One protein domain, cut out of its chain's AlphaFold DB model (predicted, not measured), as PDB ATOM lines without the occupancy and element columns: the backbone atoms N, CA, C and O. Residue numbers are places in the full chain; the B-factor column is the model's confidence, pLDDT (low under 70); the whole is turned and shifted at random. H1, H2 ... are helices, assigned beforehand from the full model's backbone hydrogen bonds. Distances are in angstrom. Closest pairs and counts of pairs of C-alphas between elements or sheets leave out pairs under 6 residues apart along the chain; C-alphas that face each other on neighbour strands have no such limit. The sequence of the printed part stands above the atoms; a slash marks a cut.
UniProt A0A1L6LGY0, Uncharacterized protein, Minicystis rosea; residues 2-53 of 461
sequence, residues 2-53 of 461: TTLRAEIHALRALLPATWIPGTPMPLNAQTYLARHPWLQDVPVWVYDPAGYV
ATOM      1  N   THR A   2     -31.749  17.326  14.543       46.00
ATOM      2  CA  THR A   2     -32.122  18.216  13.435       46.00
ATOM      3  C   THR A   2     -32.398  19.609  14.005       46.00
ATOM      4  O   THR A   2     -32.960  19.744  15.091       46.00
ATOM      5  N   THR A   3     -31.923  20.665  13.344       68.88
ATOM      6  CA  THR A   3     -32.131  22.034  13.832       68.88
ATOM      7  C   THR A   3     -33.610  22.405  13.698       68.88
ATOM      8  O   THR A   3     -34.256  22.018  12.728       68.88
ATOM      9  N   LEU A   4     -34.148  23.196  14.636       61.59
ATOM     10  CA  LEU A   4     -35.513  23.754  14.594       61.59
ATOM     11  C   LEU A   4     -35.892  24.276  13.195       61.59
ATOM     12  O   LEU A   4     -36.989  24.048  12.697       61.59
ATOM     13  N   ARG A   5     -34.939  24.927  12.526       61.56
ATOM     14  CA  ARG A   5     -35.075  25.425  11.157       61.56
ATOM     15  C   ARG A   5     -35.387  24.322  10.138       61.56
ATOM     16  O   ARG A   5     -36.254  24.520   9.293       61.56
ATOM     17  N   ALA A   6     -34.694  23.183  10.196       69.38
ATOM     18  CA  ALA A   6     -34.915  22.069   9.273       69.38
ATOM     19  C   ALA A   6     -36.328  21.483   9.426       69.38
ATOM     20  O   ALA A   6     -36.995  21.211   8.434       69.38
ATOM     21  N   GLU A   7     -36.804  21.385  10.664       78.31
ATOM     22  CA  GLU A   7     -38.133  20.877  11.019       78.31
ATOM     23  C   GLU A   7     -39.261  21.831  10.579       78.31
ATOM     24  O   GLU A   7     -40.269  21.396  10.025       78.31
ATOM     25  N   ILE A   8     -39.063  23.150  10.733       71.25
ATOM     26  CA  ILE A   8     -39.976  24.186  10.210       71.25
ATOM     27  C   ILE A   8     -40.058  24.110   8.677       71.25
ATOM     28  O   ILE A   8     -41.152  24.165   8.112       71.25
ATOM     29  N   HIS A   9     -38.919  23.977   7.986       73.00
ATOM     30  CA  HIS A   9     -38.894  23.861   6.525       73.00
ATOM     31  C   HIS A   9     -39.533  22.558   6.031       73.00
ATOM     32  O   HIS A   9     -40.258  22.583   5.037       73.00
ATOM     33  N   ALA A  10     -39.308  21.445   6.732       79.81
ATOM     34  CA  ALA A  10     -39.934  20.166   6.423       79.81
ATOM     35  C   ALA A  10     -41.460  20.235   6.578       79.81
ATOM     36  O   ALA A  10     -42.173  19.790   5.683       79.81
ATOM     37  N   LEU A  11     -41.973  20.866   7.642       82.44
ATOM     38  CA  LEU A  11     -43.412  21.088   7.799       82.44
ATOM     39  C   LEU A  11     -43.977  22.005   6.698       82.44
ATOM     40  O   LEU A  11     -45.010  21.680   6.118       82.44
ATOM     41  N   ARG A  12     -43.283  23.102   6.354       77.38
ATOM     42  CA  ARG A  12     -43.665  24.010   5.251       77.38
ATOM     43  C   ARG A  12     -43.795  23.280   3.914       77.38
ATOM     44  O   ARG A  12     -44.752  23.517   3.188       77.38
ATOM     45  N   ALA A  13     -42.874  22.368   3.604       81.81
ATOM     46  CA  ALA A  13     -42.902  21.594   2.361       81.81
ATOM     47  C   ALA A  13     -44.109  20.640   2.253       81.81
ATOM     48  O   ALA A  13     -44.445  20.198   1.156       81.81
ATOM     49  N   LEU A  14     -44.767  20.319   3.374       85.75
ATOM     50  CA  LEU A  14     -45.961  19.469   3.414       85.75
ATOM     51  C   LEU A  14     -47.269  20.262   3.265       85.75
ATOM     52  O   LEU A  14     -48.326  19.647   3.107       85.75
ATOM     53  N   LEU A  15     -47.214  21.596   3.315       82.12
ATOM     54  CA  LEU A  15     -48.365  22.478   3.145       82.12
ATOM     55  C   LEU A  15     -48.456  22.933   1.676       82.12
ATOM     56  O   LEU A  15     -47.482  23.474   1.150       82.12
ATOM     57  N   PRO A  16     -49.596  22.741   0.980       80.31
ATOM     58  CA  PRO A  16     -49.767  23.291  -0.357       80.31
ATOM     59  C   PRO A  16     -49.735  24.820  -0.292       80.31
ATOM     60  O   PRO A  16     -50.203  25.414   0.676       80.31
ATOM     61  N   ALA A  17     -49.235  25.466  -1.350       72.31
ATOM     62  CA  ALA A  17     -49.119  26.928  -1.422       72.31
ATOM     63  C   ALA A  17     -50.463  27.673  -1.251       72.31
ATOM     64  O   ALA A  17     -50.478  28.867  -0.979       72.31
ATOM     65  N   THR A  18     -51.587  26.972  -1.415       76.38
ATOM     66  CA  THR A  18     -52.957  27.479  -1.254       76.38
ATOM     67  C   THR A  18     -53.561  27.216   0.125       76.38
ATOM     68  O   THR A  18     -54.729  27.531   0.346       76.38
ATOM     69  N   TRP A  19     -52.822  26.594   1.046       80.56
ATOM     70  CA  TRP A  19     -53.326  26.305   2.384       80.56
ATOM     71  C   TRP A  19     -53.522  27.595   3.188       80.56
ATOM     72  O   TRP A  19     -52.651  28.458   3.207       80.56
ATOM     73  N   ILE A  20     -54.667  27.714   3.867       67.88
ATOM     74  CA  ILE A  20     -55.050  28.916   4.615       67.88
ATOM     75  C   ILE A  20     -55.045  28.597   6.117       67.88
ATOM     76  O   ILE A  20     -55.712  27.638   6.532       67.88
ATOM     77  N   PRO A  21     -54.374  29.408   6.960       66.75
ATOM     78  CA  PRO A  21     -54.466  29.306   8.412       66.75
ATOM     79  C   PRO A  21     -55.913  29.203   8.921       66.75
ATOM     80  O   PRO A  21     -56.759  30.029   8.587       66.75
ATOM     81  N   GLY A  22     -56.198  28.190   9.746       65.75
ATOM     82  CA  GLY A  22     -57.541  27.926  10.289       65.75
ATOM     83  C   GLY A  22     -58.364  26.902   9.498       65.75
ATOM     84  O   GLY A  22     -59.388  26.439   9.995       65.75
ATOM     85  N   THR A  23     -57.899  26.489   8.317       75.75
ATOM     86  CA  THR A  23     -58.439  25.312   7.617       75.75
ATOM     87  C   THR A  23     -57.738  24.026   8.082       75.75
ATOM     88  O   THR A  23     -56.586  24.090   8.531       75.75
ATOM     89  N   PRO A  24     -58.394  22.848   8.009       84.88
ATOM     90  CA  PRO A  24     -57.755  21.581   8.357       84.88
ATOM     91  C   PRO A  24     -56.431  21.394   7.605       84.88
ATOM     92  O   PRO A  24     -56.355  21.611   6.397       84.88
ATOM     93  N   MET A  25     -55.374  20.996   8.314       84.88
ATOM     94  CA  MET A  25     -54.085  20.714   7.677       84.88
ATOM     95  C   MET A  25     -54.171  19.470   6.781       84.88
ATOM     96  O   MET A  25     -54.907  18.539   7.109       84.88
ATOM     97  N   PRO A  26     -53.386  19.393   5.696       90.31
ATOM     98  CA  PRO A  26     -53.173  18.152   4.962       90.31
ATOM     99  C   PRO A  26     -52.757  16.994   5.885       90.31
ATOM    100  O   PRO A  26     -52.015  17.192   6.850       90.31
ATOM    101  N   LEU A  27     -53.206  15.770   5.588       90.44
ATOM    102  CA  LEU A  27     -52.979  14.596   6.445       90.44
ATOM    103  C   LEU A  27     -51.485  14.317   6.705       90.44
ATOM    104  O   LEU A  27     -51.098  13.952   7.815       90.44
ATOM    105  N   ASN A  28     -50.629  14.523   5.706       87.00
ATOM    106  CA  ASN A  28     -49.172  14.414   5.833       87.00
ATOM    107  C   ASN A  28     -48.586  15.454   6.810       87.00
ATOM    108  O   ASN A  28     -47.746  15.086   7.631       87.00
ATOM    109  N   ALA A  29     -49.056  16.704   6.785       86.88
ATOM    110  CA  ALA A  29     -48.650  17.742   7.736       86.88
ATOM    111  C   ALA A  29     -49.149  17.434   9.161       86.88
ATOM    112  O   ALA A  29     -48.384  17.542  10.119       86.88
ATOM    113  N   GLN A  30     -50.385  16.940   9.310       88.19
ATOM    114  CA  GLN A  30     -50.902  16.471  10.606       88.19
ATOM    115  C   GLN A  30     -50.065  15.310  11.166       88.19
ATOM    116  O   GLN A  30     -49.685  15.312  12.336       88.19
ATOM    117  N   THR A  31     -49.713  14.342  10.315       90.69
ATOM    118  CA  THR A  31     -48.869  13.190  10.679       90.69
ATOM    119  C   THR A  31     -47.448  13.630  11.045       90.69
ATOM    120  O   THR A  31     -46.794  13.018  11.892       90.69
ATOM    121  N   TYR A  32     -46.946  14.697  10.420       89.44
ATOM    122  CA  TYR A  32     -45.664  15.301  10.771       89.44
ATOM    123  C   TYR A  32     -45.711  15.961  12.154       89.44
ATOM    124  O   TYR A  32     -44.855  15.674  12.987       89.44
ATOM    125  N   LEU A  33     -46.742  16.766  12.434       83.81
ATOM    126  CA  LEU A  33     -46.966  17.400  13.741       83.81
ATOM    127  C   LEU A  33     -47.212  16.394  14.871       83.81
ATOM    128  O   LEU A  33     -46.831  16.643  16.013       83.81
ATOM    129  N   ALA A  34     -47.835  15.254  14.576       84.44
ATOM    130  CA  ALA A  34     -48.015  14.178  15.546       84.44
ATOM    131  C   ALA A  34     -46.675  13.531  15.944       84.44
ATOM    132  O   ALA A  34     -46.490  13.164  17.102       84.44
ATOM    133  N   ARG A  35     -45.727  13.431  15.000       87.38
ATOM    134  CA  ARG A  35     -44.365  12.919  15.238       87.38
ATOM    135  C   ARG A  35     -43.419  13.951  15.855       87.38
ATOM    136  O   ARG A  35     -42.412  13.565  16.439       87.38
ATOM    137  N   HIS A  36     -43.769  15.235  15.785       82.19
ATOM    138  CA  HIS A  36     -42.994  16.348  16.336       82.19
ATOM    139  C   HIS A  36     -43.892  17.232  17.220       82.19
ATOM    140  O   HIS A  36     -44.223  18.355  16.834       82.19
ATOM    141  N   PRO A  37     -44.311  16.748  18.407       77.19
ATOM    142  CA  PRO A  37     -45.357  17.392  19.209       77.19
ATOM    143  C   PRO A  37     -45.054  18.847  19.580       77.19
ATOM    144  O   PRO A  37     -45.964  19.660  19.682       77.19
ATOM    145  N   TRP A  38     -43.775  19.198  19.714       69.75
ATOM    146  CA  TRP A  38     -43.317  20.549  20.042       69.75
ATOM    147  C   TRP A  38     -43.597  21.586  18.933       69.75
ATOM    148  O   TRP A  38     -43.659  22.784  19.218       69.75
ATOM    149  N   LEU A  39     -43.810  21.162  17.676       71.31
ATOM    150  CA  LEU A  39     -44.205  22.051  16.573       71.31
ATOM    151  C   LEU A  39     -45.665  22.520  16.697       71.31
ATOM    152  O   LEU A  39     -45.999  23.566  16.138       71.31
ATOM    153  N   GLN A  40     -46.522  21.790  17.425       71.31
ATOM    154  CA  GLN A  40     -47.947  22.127  17.602       71.31
ATOM    155  C   GLN A  40     -48.148  23.455  18.338       71.31
ATOM    156  O   GLN A  40     -49.167  24.117  18.167       71.31
ATOM    157  N   ASP A  41     -47.162  23.847  19.141       59.56
ATOM    158  CA  ASP A  41     -47.202  25.080  19.909       59.56
ATOM    159  C   ASP A  41     -46.684  26.288  19.128       59.56
ATOM    160  O   ASP A  41     -46.905  27.429  19.531       59.56
ATOM    161  N   VAL A  42     -45.915  26.095  18.059       57.25
ATOM    162  CA  VAL A  42     -45.419  27.229  17.272       57.25
ATOM    163  C   VAL A  42     -46.604  27.816  16.500       57.25
ATOM    164  O   VAL A  42     -47.383  27.066  15.904       57.25
ATOM    165  N   PRO A  43     -46.764  29.145  16.486       61.28
ATOM    166  CA  PRO A  43     -47.908  29.749  15.831       61.28
ATOM    167  C   PRO A  43     -47.990  29.371  14.347       61.28
ATOM    168  O   PRO A  43     -46.998  29.446  13.629       61.28
ATOM    169  N   VAL A  44     -49.191  29.021  13.876       61.00
ATOM    170  CA  VAL A  44     -49.456  28.583  12.491       61.00
ATOM    171  C   VAL A  44     -48.854  29.516  11.430       61.00
ATOM    172  O   VAL A  44     -48.351  29.045  10.414       61.00
ATOM    173  N   TRP A  45     -48.844  30.826  11.678       59.91
ATOM    174  CA  TRP A  45     -48.291  31.826  10.761       59.91
ATOM    175  C   TRP A  45     -46.771  31.706  10.550       59.91
ATOM    176  O   TRP A  45     -46.265  32.170   9.536       59.91
ATOM    177  N   VAL A  46     -46.041  31.038  11.450       56.19
ATOM    178  CA  VAL A  46     -44.606  30.744  11.287       56.19
ATOM    179  C   VAL A  46     -44.378  29.711  10.179       56.19
ATOM    180  O   VAL A  46     -43.351  29.744   9.505       56.19
ATOM    181  N   TYR A  47     -45.337  28.822   9.926       63.81
ATOM    182  CA  TYR A  47     -45.224  27.779   8.902       63.81
ATOM    183  C   TYR A  47     -46.024  28.061   7.641       63.81
ATOM    184  O   TYR A  47     -46.010  27.222   6.751       63.81
ATOM    185  N   ASP A  48     -46.709  29.199   7.547       60.12
ATOM    186  CA  ASP A  48     -47.450  29.561   6.344       60.12
ATOM    187  C   ASP A  48     -46.460  29.747   5.173       60.12
ATOM    188  O   ASP A  48     -45.643  30.676   5.209       60.12
ATOM    189  N   PRO A  49     -46.467  28.861   4.156       46.16
ATOM    190  CA  PRO A  49     -45.526  28.934   3.043       46.16
ATOM    191  C   PRO A  49     -45.768  30.154   2.142       46.16
ATOM    192  O   PRO A  49     -44.868  30.526   1.392       46.16
ATOM    193  N   ALA A  50     -46.939  30.793   2.221       49.94
ATOM    194  CA  ALA A  50     -47.258  31.991   1.451       49.94
ATOM    195  C   ALA A  50     -46.848  33.291   2.164       49.94
ATOM    196  O   ALA A  50     -46.855  34.348   1.537       49.94
ATOM    197  N   GLY A  51     -46.479  33.222   3.451       54.50
ATOM    198  CA  GLY A  51     -46.335  34.397   4.303       54.50
ATOM    199  C   GLY A  51     -47.684  35.098   4.432       54.50
ATOM    200  O   GLY A  51     -48.029  35.927   3.602       54.50
ATOM    201  N   TYR A  52     -48.456  34.759   5.463       53.97
ATOM    202  CA  TYR A  52     -49.814  35.263   5.669       53.97
ATOM    203  C   TYR A  52     -49.950  36.781   5.415       53.97
ATOM    204  O   TYR A  52     -49.560  37.612   6.239       53.97
ATOM    205  N   VAL A  53     -50.531  37.143   4.269       60.97
ATOM    206  CA  VAL A  53     -50.880  38.522   3.918       60.97
ATOM    207  C   VAL A  53     -52.336  38.717   4.320       60.97
ATOM    208  O   VAL A  53     -53.246  38.259   3.630       60.97
TER     209      VAL A  53
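This is residues 2 to 53 of the 461 residues of an uncharacterized protein of Minicystis rosea (UniProt A0A1L6LGY0). What does one see first? Two helices, H1 and H2, run side by side in opposite ways as a loose helical hairpin, joined at one end by the long loop of residues 14 to 26. The short helix H3 lies near the other end of this pair, and residues 42 to 53 run from it as a tail without a named element. How large and how regular is it? The printed part has 52 residues with three named helices in the order H1, H2, H3 and no named strand; the class is all helix, though under half of the residues, 24, are in named elements. It is compact, with a radius of gyration of the C-alphas of 10.1 A and spans of 28 by 20 by 18 A.

Where is the longest helix? H1 is residues 4 to 13, 14.5 A from first to last C-alpha, and its C-alpha 4 is at (-35.513, 23.754, 14.594). Where are the other two? H2 is residues 27 to 35, 12.4 A long, from C-alpha 27 at (-52.979, 14.596, 6.445). H3 is residues 37 to 41 and ends with C-alpha 41 at (-47.202, 25.080, 19.909).

How do H1 and H2 stand to each other? They only just touch, with 3 pairs of C-alphas within 8 A, and the closest C-alphas are those of Leu 11 and Ala 29, 6.2 A apart. They form a helical hairpin, opposite ways at a shallow tilt of 19 degrees. Where does H3 come in? It is close to H2 but not clearly touching, with the closest C-alphas, those of Leu 33 and Leu 39, 6.1 A apart. It is also close to H1 but not clearly touching, with the closest C-alphas, those of Ile 8 and Leu 39, 7.9 A apart. What do the backbones show? Each O i to N i+4 pair is within hydrogen-bond range in H1 and H2; in H3 it is 0 of 1, and 1 of 2 for O i to N i+3.

How far does it reach? The two C-alphas farthest apart are those of Thr 2 and Val 53, at 29.2 A. How is it linked? The printed part has no cut; the link from H1 to H2, 13 residues, is long, and that from H2 to H3, 1 residue, is tight. Where is confidence low? The mean pLDDT of the printed part is 72.5, and 22 residues are under 70: residues 2 to 6, 20 to 22, 38 and 41 to 53.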